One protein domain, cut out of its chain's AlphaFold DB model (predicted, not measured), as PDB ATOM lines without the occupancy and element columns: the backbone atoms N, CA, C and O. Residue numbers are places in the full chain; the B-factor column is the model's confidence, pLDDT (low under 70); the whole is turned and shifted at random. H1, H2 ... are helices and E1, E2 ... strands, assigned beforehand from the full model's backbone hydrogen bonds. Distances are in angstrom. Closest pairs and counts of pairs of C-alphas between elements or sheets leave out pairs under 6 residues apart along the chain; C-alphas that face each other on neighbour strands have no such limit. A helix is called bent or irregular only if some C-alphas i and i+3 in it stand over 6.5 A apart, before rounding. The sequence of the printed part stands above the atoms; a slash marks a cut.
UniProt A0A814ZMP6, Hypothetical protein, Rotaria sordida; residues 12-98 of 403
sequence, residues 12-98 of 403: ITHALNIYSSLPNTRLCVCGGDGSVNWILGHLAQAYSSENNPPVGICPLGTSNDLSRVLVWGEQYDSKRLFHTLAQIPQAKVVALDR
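Overview. This is residues 12 to 98 of the 403 residues of the protein "Hypothetical protein" of Rotaria sordida (UniProt A0A814ZMP6). Two short parallel strands, E1 and E2, lie side by side in the middle, with the longest helix, H2, over one face of the pair and H4 over the other. H1 sits by H2 at one end, the short H3 packs on E2, and E3 runs past H2 without pairing with a named strand. The 87 printed residues are of mixed class, with four named helices and three named strands in the order H1 E1 H2 E2 H3 H4 E3. The whole is compact, with a radius of gyration of the C-alphas of 12.8 A and spans of 33 by 24 by 23 A.

Arrangement. H1, residues 12 to 19, touches H2, residues 33 to 46, at a steep tilt of 60 degrees, the same way; their closest C-alphas are those of Thr 13 and His 42, 7.5 A apart. E1, residues 27 to 31, and E2, residues 55 to 59, are parallel neighbours at 26 degrees, with N 29 and O 56 within hydrogen-bond range at 2.9 A. E1, H2 and E2 form a strand-helix-strand unit, two parallel neighbour strands with a helix between them in the chain, and its crossover is right-handed. H2 only just touches H3, residues 65 to 69, with 3 pairs of C-alphas within 8 A, by residue 33 alone; the closest C-alphas are those of Asp 33 and Leu 66, 6.6 A apart. The closest C-alphas of E2 and H4, residues 78 to 87, are those of Cys 58 and Thr 84, 7.6 A apart. H2 and E3, residues 92 to 98, are near each other, with 5 pairs of C-alphas within 10 A. Every O i to N i+4 pair is within hydrogen-bond range in H1, H2 and H3, and 4 of 6 are in H4.

Along the chain. H1 begins at C-alpha 12, (15.274, 52.659, 15.727), and is 10.6 A long. E1 is 12.4 A, H2 19.9 A, E2 12.5 A and H3 6.5 A long. H4, 15.0 A long, is irregular: C-alphas 79 and 82 are 7.5 A apart. E3, 18.9 A long, ends at C-alpha 98, (24.985, 35.705, 17.413).

Size, cuts and confidence. The two C-alphas farthest apart, those of Ser 48 and Lys 79, are 36.9 A apart. The printed part has no cut and no long link. Its mean pLDDT is 89.3, and residue 49 is under 70.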
ATOM      1  N   ILE A  12      14.155  53.164  14.914       79.19
ATOM      2  CA  ILE A  12      15.274  52.659  15.727       79.19
ATOM      3  C   ILE A  12      16.576  53.304  15.280       79.19
ATOM      4  O   ILE A  12      17.321  53.819  16.110       79.19
ATOM      5  N   THR A  13      16.838  53.323  13.973       80.69
ATOM      6  CA  THR A  13      18.064  53.915  13.428       80.69
ATOM      7  C   THR A  13      18.191  55.384  13.833       80.69
ATOM      8  O   THR A  13      19.252  55.831  14.266       80.69
ATOM      9  N   HIS A  14      17.091  56.138  13.774       82.81
ATOM     10  CA  HIS A  14      17.058  57.526  14.216       82.81
ATOM     11  C   HIS A  14      17.334  57.672  15.720       82.81
ATOM     12  O   HIS A  14      18.141  58.518  16.104       82.81
ATOM     13  N   ALA A  15      16.724  56.834  16.563       82.06
ATOM     14  CA  ALA A  15      16.976  56.836  18.002       82.06
ATOM     15  C   ALA A  15      18.447  56.514  18.320       82.06
ATOM     16  O   ALA A  15      19.085  57.242  19.082       82.06
ATOM     17  N   LEU A  16      19.014  55.481  17.687       82.31
ATOM     18  CA  LEU A  16      20.425  55.123  17.844       82.31
ATOM     19  C   LEU A  16      21.346  56.274  17.432       82.31
ATOM     20  O   LEU A  16      22.310  56.551  18.137       82.31
ATOM     21  N   ASN A  17      21.015  56.998  16.360       83.69
ATOM     22  CA  ASN A  17      21.782  58.163  15.926       83.69
ATOM     23  C   ASN A  17      21.709  59.324  16.928       83.69
ATOM     24  O   ASN A  17      22.749  59.891  17.259       83.69
ATOM     25  N   ILE A  18      20.521  59.661  17.448       84.44
ATOM     26  CA  ILE A  18      20.352  60.739  18.443       84.44
ATOM     27  C   ILE A  18      21.190  60.456  19.695       84.44
ATOM     28  O   ILE A  18      21.892  61.340  20.190       84.44
ATOM     29  N   TYR A  19      21.124  59.224  20.200       82.50
ATOM     30  CA  TYR A  19      21.757  58.850  21.463       82.50
ATOM     31  C   TYR A  19      23.198  58.342  21.311       82.50
ATOM     32  O   TYR A  19      23.863  58.131  22.321       82.50
ATOM     33  N   SER A  20      23.715  58.215  20.082       81.56
ATOM     34  CA  SER A  20      25.085  57.745  19.799       81.56
ATOM     35  C   SER A  20      26.181  58.579  20.475       81.56
ATOM     36  O   SER A  20      27.251  58.063  20.785       81.56
ATOM     37  N   SER A  21      25.912  59.863  20.726       82.81
ATOM     38  CA  SER A  21      26.852  60.790  21.368       82.81
ATOM     39  C   SER A  21      26.901  60.674  22.896       82.81
ATOM     40  O   SER A  21      27.810  61.223  23.519       82.81
ATOM     41  N   LEU A  22      25.935  59.986  23.516       85.50
ATOM     42  CA  LEU A  22      25.850  59.880  24.968       85.50
ATOM     43  C   LEU A  22      26.769  58.763  25.489       85.50
ATOM     44  O   LEU A  22      26.570  57.590  25.143       85.50
ATOM     45  N   PRO A  23      27.737  59.079  26.370       83.19
ATOM     46  CA  PRO A  23      28.577  58.061  26.981       83.19
ATOM     47  C   PRO A  23      27.766  57.216  27.971       83.19
ATOM     48  O   PRO A  23      26.846  57.710  28.622       83.19
ATOM     49  N   ASN A  24      28.148  55.947  28.137       85.19
ATOM     50  CA  ASN A  24      27.542  55.020  29.106       85.19
ATOM     51  C   ASN A  24      26.028  54.790  28.922       85.19
ATOM     52  O   ASN A  24      25.321  54.474  29.883       85.19
ATOM     53  N   THR A  25      25.527  54.926  27.693       90.44
ATOM     54  CA  THR A  25      24.122  54.662  27.370       90.44
ATOM     55  C   THR A  25      23.781  53.191  27.590       90.44
ATOM     56  O   THR A  25      24.500  52.301  27.144       90.44
ATOM     57  N   ARG A  26      22.656  52.932  28.261       92.56
ATOM     58  CA  ARG A  26      22.079  51.598  28.467       92.56
ATOM     59  C   ARG A  26      20.667  51.588  27.908       92.56
ATOM     60  O   ARG A  26      19.912  52.528  28.151       92.56
ATOM     61  N   LEU A  27      20.312  50.543  27.169       92.06
ATOM     62  CA  LEU A  27      19.007  50.432  26.519       92.06
ATOM     63  C   LEU A  27      18.110  49.472  27.296       92.06
ATOM     64  O   LEU A  27      18.558  48.418  27.736       92.06
ATOM     65  N   CYS A  28      16.836  49.825  27.448       92.44
ATOM     66  CA  CYS A  28      15.811  48.948  28.004       92.44
ATOM     67  C   CYS A  28      14.809  48.603  26.909       92.44
ATOM     68  O   CYS A  28      14.167  49.499  26.362       92.44
ATOM     69  N   VAL A  29      14.648  47.315  26.614       92.12
ATOM     70  CA  VAL A  29      13.665  46.832  25.642       92.12
ATOM     71  C   VAL A  29      12.487  46.214  26.376       92.12
ATOM     72  O   VAL A  29      12.628  45.189  27.039       92.12
ATOM     73  N   CYS A  30      11.314  46.822  26.240       91.56
ATOM     74  CA  CYS A  30      10.061  46.289  26.763       91.56
ATOM     75  C   CYS A  30       9.376  45.455  25.678       91.56
ATOM     76  O   CYS A  30       8.747  46.009  24.782       91.56
ATOM     77  N   GLY A  31       9.509  44.130  25.734       90.38
ATOM     78  CA  GLY A  31       9.044  43.252  24.660       90.38
ATOM     79  C   GLY A  31       9.237  41.767  24.959       90.38
ATOM     80  O   GLY A  31       9.635  41.390  26.060       90.38
ATOM     81  N   GLY A  32       8.920  40.924  23.977       89.31
ATOM     82  CA  GLY A  32       9.285  39.502  23.982       89.31
ATOM     83  C   GLY A  32      10.600  39.239  23.242       89.31
ATOM     84  O   GLY A  32      11.232  40.172  22.748       89.31
ATOM     85  N   ASP A  33      10.979  37.964  23.109       88.50
ATOM     86  CA  ASP A  33      12.229  37.555  22.447       88.50
ATOM     87  C   ASP A  33      12.357  38.109  21.014       88.50
ATOM     88  O   ASP A  33      13.420  38.597  20.646       88.50
ATOM     89  N   GLY A  34      11.269  38.133  20.232       88.56
ATOM     90  CA  GLY A  34      11.276  38.681  18.868       88.56
ATOM     91  C   GLY A  34      11.621  40.175  18.803       88.56
ATOM     92  O   GLY A  34      12.470  40.577  18.009       88.56
ATOM     93  N   SER A  35      11.028  40.997  19.675       89.81
ATOM     94  CA  SER A  35      11.328  42.438  19.752       89.81
ATOM     95  C   SER A  35      12.769  42.689  20.197       89.81
ATOM     96  O   SER A  35      13.443  43.569  19.664       89.81
ATOM     97  N   VAL A  36      13.256  41.899  21.159       92.38
ATOM     98  CA  VAL A  36      14.643  41.985  21.632       92.38
ATOM     99  C   VAL A  36      15.614  41.595  20.517       92.38
ATOM    100  O   VAL A  36      16.566  42.330  20.266       92.38
ATOM    101  N   ASN A  37      15.351  40.502  19.798       91.38
ATOM    102  CA  ASN A  37      16.179  40.062  18.675       91.38
ATOM    103  C   ASN A  37      16.211  41.102  17.543       91.38
ATOM    104  O   ASN A  37      17.280  41.423  17.029       91.38
ATOM    105  N   TRP A  38      15.067  41.709  17.212       90.12
ATOM    106  CA  TRP A  38      14.992  42.780  16.214       90.12
ATOM    107  C   TRP A  38      15.887  43.979  16.570       90.12
ATOM    108  O   TRP A  38      16.653  44.449  15.722       90.12
ATOM    109  N   ILE A  39      15.861  44.427  17.830       91.56
ATOM    110  CA  ILE A  39      16.697  45.541  18.308       91.56
ATOM    111  C   ILE A  39      18.180  45.157  18.336       91.56
ATOM    112  O   ILE A  39      19.017  45.923  17.859       91.56
ATOM    113  N   LEU A  40      18.525  43.970  18.841       93.00
ATOM    114  CA  LEU A  40      19.910  43.482  18.842       93.00
ATOM    115  C   LEU A  40      20.460  43.323  17.418       93.00
ATOM    116  O   LEU A  40      21.628  43.622  17.168       93.00
ATOM    117  N   GLY A  41      19.618  42.912  16.467       90.81
ATOM    118  CA  GLY A  41      19.949  42.852  15.047       90.81
ATOM    119  C   GLY A  41      20.322  44.219  14.472       90.81
ATOM    120  O   GLY A  41      21.350  44.327  13.806       90.81
ATOM    121  N   HIS A  42      19.540  45.257  14.780       90.06
ATOM    122  CA  HIS A  42      19.826  46.637  14.374       90.06
ATOM    123  C   HIS A  42      21.096  47.186  15.027       90.06
ATOM    124  O   HIS A  42      21.929  47.791  14.355       90.06
ATOM    125  N   LEU A  43      21.284  46.933  16.324       90.88
ATOM    126  CA  LEU A  43      22.495  47.332  17.040       90.88
ATOM    127  C   LEU A  43      23.744  46.705  16.420       90.88
ATOM    128  O   LEU A  43      24.728  47.397  16.191       90.88
ATOM    129  N   ALA A  44      23.698  45.425  16.073       91.12
ATOM    130  CA  ALA A  44      24.839  44.762  15.455       91.12
ATOM    131  C   ALA A  44      25.158  45.241  14.026       91.12
ATOM    132  O   ALA A  44      26.244  44.971  13.526       91.12
ATOM    133  N   GLN A  45      24.212  45.892  13.341       88.94
ATOM    134  CA  GLN A  45      24.465  46.535  12.047       88.94
ATOM    135  C   GLN A  45      25.022  47.951  12.223       88.94
ATOM    136  O   GLN A  45      25.885  48.373  11.458       88.94
ATOM    137  N   ALA A  46      24.526  48.681  13.225       87.56
ATOM    138  CA  ALA A  46      24.921  50.059  13.495       87.56
ATOM    139  C   ALA A  46      26.282  50.173  14.204       87.56
ATOM    140  O   ALA A  46      26.977  51.174  14.040       87.56
ATOM    141  N   TYR A  47      26.669  49.160  14.982       87.19
ATOM    142  CA  TYR A  47      27.892  49.146  15.779       87.19
ATOM    143  C   TYR A  47      28.783  47.968  15.376       87.19
ATOM    144  O   TYR A  47      28.308  46.850  15.179       87.19
ATOM    145  N   SER A  48      30.095  48.200  15.295       78.56
ATOM    146  CA  SER A  48      31.076  47.112  15.207       78.56
ATOM    147  C   SER A  48      31.022  46.229  16.465       78.56
ATOM    148  O   SER A  48      30.636  46.712  17.533       78.56
ATOM    149  N   SER A  49      31.387  44.944  16.331       69.94
ATOM    150  CA  SER A  49      31.255  43.924  17.390       69.94
ATOM    151  C   SER A  49      31.761  44.431  18.747       69.94
ATOM    152  O   SER A  49      32.857  44.979  18.825       69.94
ATOM    153  N   GLU A  50      30.946  44.234  19.788       75.12
ATOM    154  CA  GLU A  50      31.182  44.642  21.188       75.12
ATOM    155  C   GLU A  50      31.216  46.149  21.506       75.12
ATOM    156  O   GLU A  50      31.630  46.532  22.598       75.12
ATOM    157  N   ASN A  51      30.740  47.026  20.617       86.00
ATOM    158  CA  ASN A  51      30.677  48.470  20.898       86.00
ATOM    159  C   ASN A  51      29.245  49.034  20.976       86.00
ATOM    160  O   ASN A  51      29.046  50.248  21.028       86.00
ATOM    161  N   ASN A  52      28.222  48.175  20.954       91.75
ATOM    162  CA  ASN A  52      26.839  48.624  21.084       91.75
ATOM    163  C   ASN A  52      26.503  49.017  22.537       91.75
ATOM    164  O   ASN A  52      27.000  48.390  23.476       91.75
ATOM    165  N   PRO A  53      25.577  49.970  22.753       92.81
ATOM    166  CA  PRO A  53      24.959  50.177  24.059       92.81
ATOM    167  C   PRO A  53      24.347  48.862  24.575       92.81
ATOM    168  O   PRO A  53      23.584  48.228  23.833       92.81
ATOM    169  N   PRO A  54      24.653  48.426  25.809       95.00
ATOM    170  CA  PRO A  54      24.168  47.152  26.309       95.00
ATOM    171  C   PRO A  54      22.661  47.191  26.582       95.00
ATOM    172  O   PRO A  54      22.121  48.189  27.073       95.00
ATOM    173  N   VAL A  55      21.991  46.082  26.270       95.38
ATOM    174  CA  VAL A  55      20.525  45.961  26.315       95.38
ATOM    175  C   VAL A  55      20.047  45.168  27.533       95.38
ATOM    176  O   VAL A  55      20.401  44.005  27.697       95.38
ATOM    177  N   GLY A  56      19.205  45.778  28.369       95.19
ATOM    178  CA  GLY A  56      18.377  45.109  29.377       95.19
ATOM    179  C   GLY A  56      16.958  44.852  28.864       95.19
ATOM    180  O   GLY A  56      16.496  45.515  27.932       95.19
ATOM    181  N   ILE A  57      16.258  43.889  29.471       94.25
ATOM    182  CA  ILE A  57      14.955  43.411  28.987       94.25
ATOM    183  C   ILE A  57      13.880  43.634  30.053       94.25
ATOM    184  O   ILE A  57      14.065  43.297  31.215       94.25
ATOM    185  N   CYS A  58      12.725  44.149  29.640       92.81
ATOM    186  CA  CYS A  58      11.482  44.088  30.397       92.81
ATOM    187  C   CYS A  58      10.552  43.063  29.707       92.81
ATOM    188  O   CYS A  58      10.111  43.308  28.580       92.81
ATOM    189  N   PRO A  59      10.286  41.898  30.336       91.94
ATOM    190  CA  PRO A  59       9.711  40.727  29.667       91.94
ATOM    191  C   PRO A  59       8.197  40.835  29.438       91.94
ATOM    192  O   PRO A  59       7.399  40.320  30.220       91.94
ATOM    193  N   LEU A  60       7.782  41.467  28.341       87.88
ATOM    194  CA  LEU A  60       6.367  41.586  27.953       87.88
ATOM    195  C   LEU A  60       5.856  40.401  27.107       87.88
ATOM    196  O   LEU A  60       4.664  40.324  26.809       87.88
ATOM    197  N   GLY A  61       6.736  39.482  26.696       83.19
ATOM    198  CA  GLY A  61       6.401  38.327  25.858       83.19
ATOM    199  C   GLY A  61       5.833  37.122  26.618       83.19
ATOM    200  O   GLY A  61       5.617  37.150  27.827       83.19
ATOM    201  N   THR A  62       5.585  36.027  25.887       80.31
ATOM    202  CA  THR A  62       5.099  34.752  26.461       80.31
ATOM    203  C   THR A  62       6.242  33.816  26.893       80.31
ATOM    204  O   THR A  62       6.134  33.200  27.952       80.31
ATOM    205  N   SER A  63       7.309  33.686  26.094       83.44
ATOM    206  CA  SER A  63       8.469  32.813  26.365       83.44
ATOM    207  C   SER A  63       9.502  33.505  27.254       83.44
ATOM    208  O   SER A  63       9.774  33.030  28.360       83.44
ATOM    209  N   ASN A  64       9.999  34.659  26.796       90.38
ATOM    210  CA  ASN A  64      11.023  35.488  27.433       90.38
ATOM    211  C   ASN A  64      12.290  34.688  27.783       90.38
ATOM    212  O   ASN A  64      12.813  34.807  28.893       90.38
ATOM    213  N   ASP A  65      12.760  33.843  26.865       93.12
ATOM    214  CA  ASP A  65      13.891  32.939  27.099       93.12
ATOM    215  C   ASP A  65      15.171  33.717  27.435       93.12
ATOM    216  O   ASP A  65      15.816  33.442  28.453       93.12
ATOM    217  N   LEU A  66      15.480  34.767  26.669       94.56
ATOM    218  CA  LEU A  66      16.670  35.579  26.929       94.56
ATOM    219  C   LEU A  66      16.551  36.365  28.244       94.56
ATOM    220  O   LEU A  66      17.512  36.475  29.001       94.56
ATOM    221  N   SER A  67      15.349  36.852  28.573       94.62
ATOM    222  CA  SER A  67      15.078  37.532  29.850       94.62
ATOM    223  C   SER A  67      15.318  36.622  31.057       94.62
ATOM    224  O   SER A  67      15.893  37.060  32.054       94.62
ATOM    225  N   ARG A  68      14.923  35.342  30.977       93.31
ATOM    226  CA  ARG A  68      15.177  34.346  32.034       93.31
ATOM    227  C   ARG A  68      16.673  34.142  32.245       93.31
ATOM    228  O   ARG A  68      17.144  34.189  33.377       93.31
ATOM    229  N   VAL A  69      17.415  33.965  31.153       93.50
ATOM    230  CA  VAL A  69      18.869  33.731  31.166       93.50
ATOM    231  C   VAL A  69      19.637  34.941  31.702       93.50
ATOM    232  O   VAL A  69      20.593  34.792  32.469       93.50
ATOM    233  N   LEU A  70      19.188  36.145  31.348       95.12
ATOM    234  CA  LEU A  70      19.754  37.412  31.812       95.12
ATOM    235  C   LEU A  70      19.202  37.878  33.166       95.12
ATOM    236  O   LEU A  70      19.608  38.932  33.652       95.12
ATOM    237  N   VAL A  71      18.344  37.080  33.810       94.44
ATOM    238  CA  VAL A  71      17.829  37.316  35.170       94.44
ATOM    239  C   VAL A  71      16.939  38.573  35.273       94.44
ATOM    240  O   VAL A  71      16.808  39.203  36.320       94.44
ATOM    241  N   TRP A  72      16.262  38.933  34.182       93.75
ATOM    242  CA  TRP A  72      15.247  39.997  34.154       93.75
ATOM    243  C   TRP A  72      13.837  39.497  34.492       93.75
ATOM    244  O   TRP A  72      12.931  40.287  34.753       93.75
ATOM    245  N   GLY A  73      13.661  38.175  34.544       90.38
ATOM    246  CA  GLY A  73      12.427  37.524  34.967       90.38
ATOM    247  C   GLY A  73      11.674  36.838  33.833       90.38
ATOM    248  O   GLY A  73      12.002  36.950  32.653       90.38
ATOM    249  N   GLU A  74      10.660  36.075  34.226       88.56
ATOM    250  CA  GLU A  74       9.926  35.170  33.341       88.56
ATOM    251  C   GLU A  74       8.764  35.833  32.599       88.56
ATOM    252  O   GLU A  74       8.404  35.429  31.493       88.56
ATOM    253  N   GLN A  75       8.123  36.793  33.258       87.31
ATOM    254  CA  GLN A  75       6.892  37.448  32.838       87.31
ATOM    255  C   GLN A  75       6.871  38.864  33.396       87.31
ATOM    256  O   GLN A  75       7.481  39.147  34.430       87.31
ATOM    257  N   TYR A  76       6.119  39.729  32.732       87.56
ATOM    258  CA  TYR A  76       5.880  41.081  33.196       87.56
ATOM    259  C   TYR A  76       5.120  41.092  34.526       87.56
ATOM    260  O   TYR A  76       4.049  40.497  34.649       87.56
ATOM    261  N   ASP A  77       5.649  41.835  35.494       85.69
ATOM    262  CA  ASP A  77       4.978  42.157  36.749       85.69
ATOM    263  C   ASP A  77       5.002  43.677  36.938       85.69
ATOM    264  O   ASP A  77       6.048  44.275  37.203       85.69
ATOM    265  N   SER A  78       3.833  44.311  36.819       87.31
ATOM    266  CA  SER A  78       3.698  45.763  36.963       87.31
ATOM    267  C   SER A  78       4.144  46.265  38.337       87.31
ATOM    268  O   SER A  78       4.633  47.389  38.442       87.31
ATOM    269  N   LYS A  79       4.052  45.432  39.383       88.25
ATOM    270  CA  LYS A  79       4.512  45.782  40.735       88.25
ATOM    271  C   LYS A  79       6.036  45.831  40.829       88.25
ATOM    272  O   LYS A  79       6.569  46.509  41.703       88.25
ATOM    273  N   ARG A  80       6.739  45.134  39.931       85.12
ATOM    274  CA  ARG A  80       8.206  45.071  39.878       85.12
ATOM    275  C   ARG A  80       8.816  46.005  38.844       85.12
ATOM    276  O   ARG A  80      10.039  46.090  38.797       85.12
ATOM    277  N   LEU A  81       8.025  46.718  38.037       87.38
ATOM    278  CA  LEU A  81       8.551  47.553  36.952       87.38
ATOM    279  C   LEU A  81       9.591  48.566  37.455       87.38
ATOM    280  O   LEU A  81      10.710  48.587  36.954       87.38
ATOM    281  N   PHE A  82       9.263  49.349  38.487       88.50
ATOM    282  CA  PHE A  82      10.202  50.326  39.052       88.50
ATOM    283  C   PHE A  82      11.470  49.672  39.600       88.50
ATOM    284  O   PHE A  82      12.565  50.170  39.356       88.50
ATOM    285  N   HIS A  83      11.331  48.538  40.290       87.44
ATOM    286  CA  HIS A  83      12.470  47.771  40.792       87.44
ATOM    287  C   HIS A  83      13.365  47.282  39.644       87.44
ATOM    288  O   HIS A  83      14.578  47.448  39.690       87.44
ATOM    289  N   THR A  84      12.760  46.752  38.582       86.69
ATOM    290  CA  THR A  84      13.455  46.261  37.384       86.69
ATOM    291  C   THR A  84      14.221  47.394  36.700       86.69
ATOM    292  O   THR A  84      15.408  47.261  36.418       86.69
ATOM    293  N   LEU A  85      13.576  48.547  36.494       88.94
ATOM    294  CA  LEU A  85      14.213  49.717  35.884       88.94
ATOM    295  C   LEU A  85      15.348  50.281  36.754       88.94
ATOM    296  O   LEU A  85      16.380  50.684  36.221       88.94
ATOM    297  N   ALA A  86      15.198  50.266  38.082       91.56
ATOM    298  CA  ALA A  86      16.225  50.726  39.018       91.56
ATOM    299  C   ALA A  86      17.489  49.844  39.028       91.56
ATOM    300  O   ALA A  86      18.559  50.322  39.404       91.56
ATOM    301  N   GLN A  87      17.393  48.584  38.586       92.38
ATOM    302  CA  GLN A  87      18.530  47.663  38.492       92.38
ATOM    303  C   GLN A  87      19.369  47.854  37.215       92.38
ATOM    304  O   GLN A  87      20.550  47.511  37.200       92.38
ATOM    305  N   ILE A  88      18.814  48.445  36.151       92.75
ATOM    306  CA  ILE A  88      19.496  48.626  34.852       92.75
ATOM    307  C   ILE A  88      20.866  49.318  34.965       92.75
ATOM    308  O   ILE A  88      21.818  48.831  34.342       92.75
ATOM    309  N   PRO A  89      21.036  50.401  35.751       92.69
ATOM    310  CA  PRO A  89      22.341  51.040  35.916       92.69
ATOM    311  C   PRO A  89      23.396  50.131  36.565       92.69
ATOM    312  O   PRO A  89      24.580  50.278  36.275       92.69
ATOM    313  N   GLN A  90      22.975  49.191  37.416       93.06
ATOM    314  CA  GLN A  90      23.852  48.301  38.189       93.06
ATOM    315  C   GLN A  90      24.089  46.945  37.507       93.06
ATOM    316  O   GLN A  90      25.022  46.229  37.860       93.06
ATOM    317  N   ALA A  91      23.268  46.595  36.514       96.25
ATOM    318  CA  ALA A  91      23.369  45.328  35.807       96.25
ATOM    319  C   ALA A  91      24.746  45.134  35.148       96.25
ATOM    320  O   ALA A  91      25.370  46.078  34.640       96.25
ATOM    321  N   LYS A  92      25.213  43.886  35.124       96.56
ATOM    322  CA  LYS A  92      26.504  43.517  34.544       96.56
ATOM    323  C   LYS A  92      26.404  43.510  33.023       96.56
ATOM    324  O   LYS A  92      25.488  42.910  32.473       96.56
ATOM    325  N   VAL A  93      27.376  44.114  32.348       95.94
ATOM    326  CA  VAL A  93      27.518  43.984  30.894       95.94
ATOM    327  C   VAL A  93      28.131  42.621  30.576       95.94
ATOM    328  O   VAL A  93      29.142  42.245  31.171       95.94
ATOM    329  N   VAL A  94      27.501  41.874  29.675       96.06
ATOM    330  CA  VAL A  94      27.979  40.576  29.183       96.06
ATOM    331  C   VAL A  94      27.834  40.518  27.663       96.06
ATOM    332  O   VAL A  94      26.938  41.155  27.106       96.06
ATOM    333  N   ALA A  95      28.716  39.776  27.000       96.12
ATOM    334  CA  ALA A  95      28.607  39.504  25.574       96.12
ATOM    335  C   ALA A  95      27.587  38.385  25.325       96.12
ATOM    336  O   ALA A  95      27.480  37.449  26.118       96.12
ATOM    337  N   LEU A  96      26.829  38.513  24.241       96.62
ATOM    338  CA  LEU A  96      25.909  37.508  23.725       96.62
ATOM    339  C   LEU A  96      26.289  37.202  22.281       96.62
ATOM    340  O   LEU A  96      26.289  38.097  21.429       96.62
ATOM    341  N   ASP A  97      26.587  35.938  22.020       96.69
ATOM    342  CA  ASP A  97      26.886  35.429  20.694       96.69
ATOM    343  C   ASP A  97      25.674  35.508  19.775       96.69
ATOM    344  O   ASP A  97      24.516  35.373  20.179       96.69
ATOM    345  N   ARG A  98      25.959  35.735  18.497       96.31
ATOM    346  CA  ARG A  98      24.985  35.705  17.413       96.31
ATOM    347  C   ARG A  98      25.443  34.688  16.396       96.31
ATOM    348  O   ARG A  98      26.636  34.570  16.125       96.31
TER     349      ARG A  98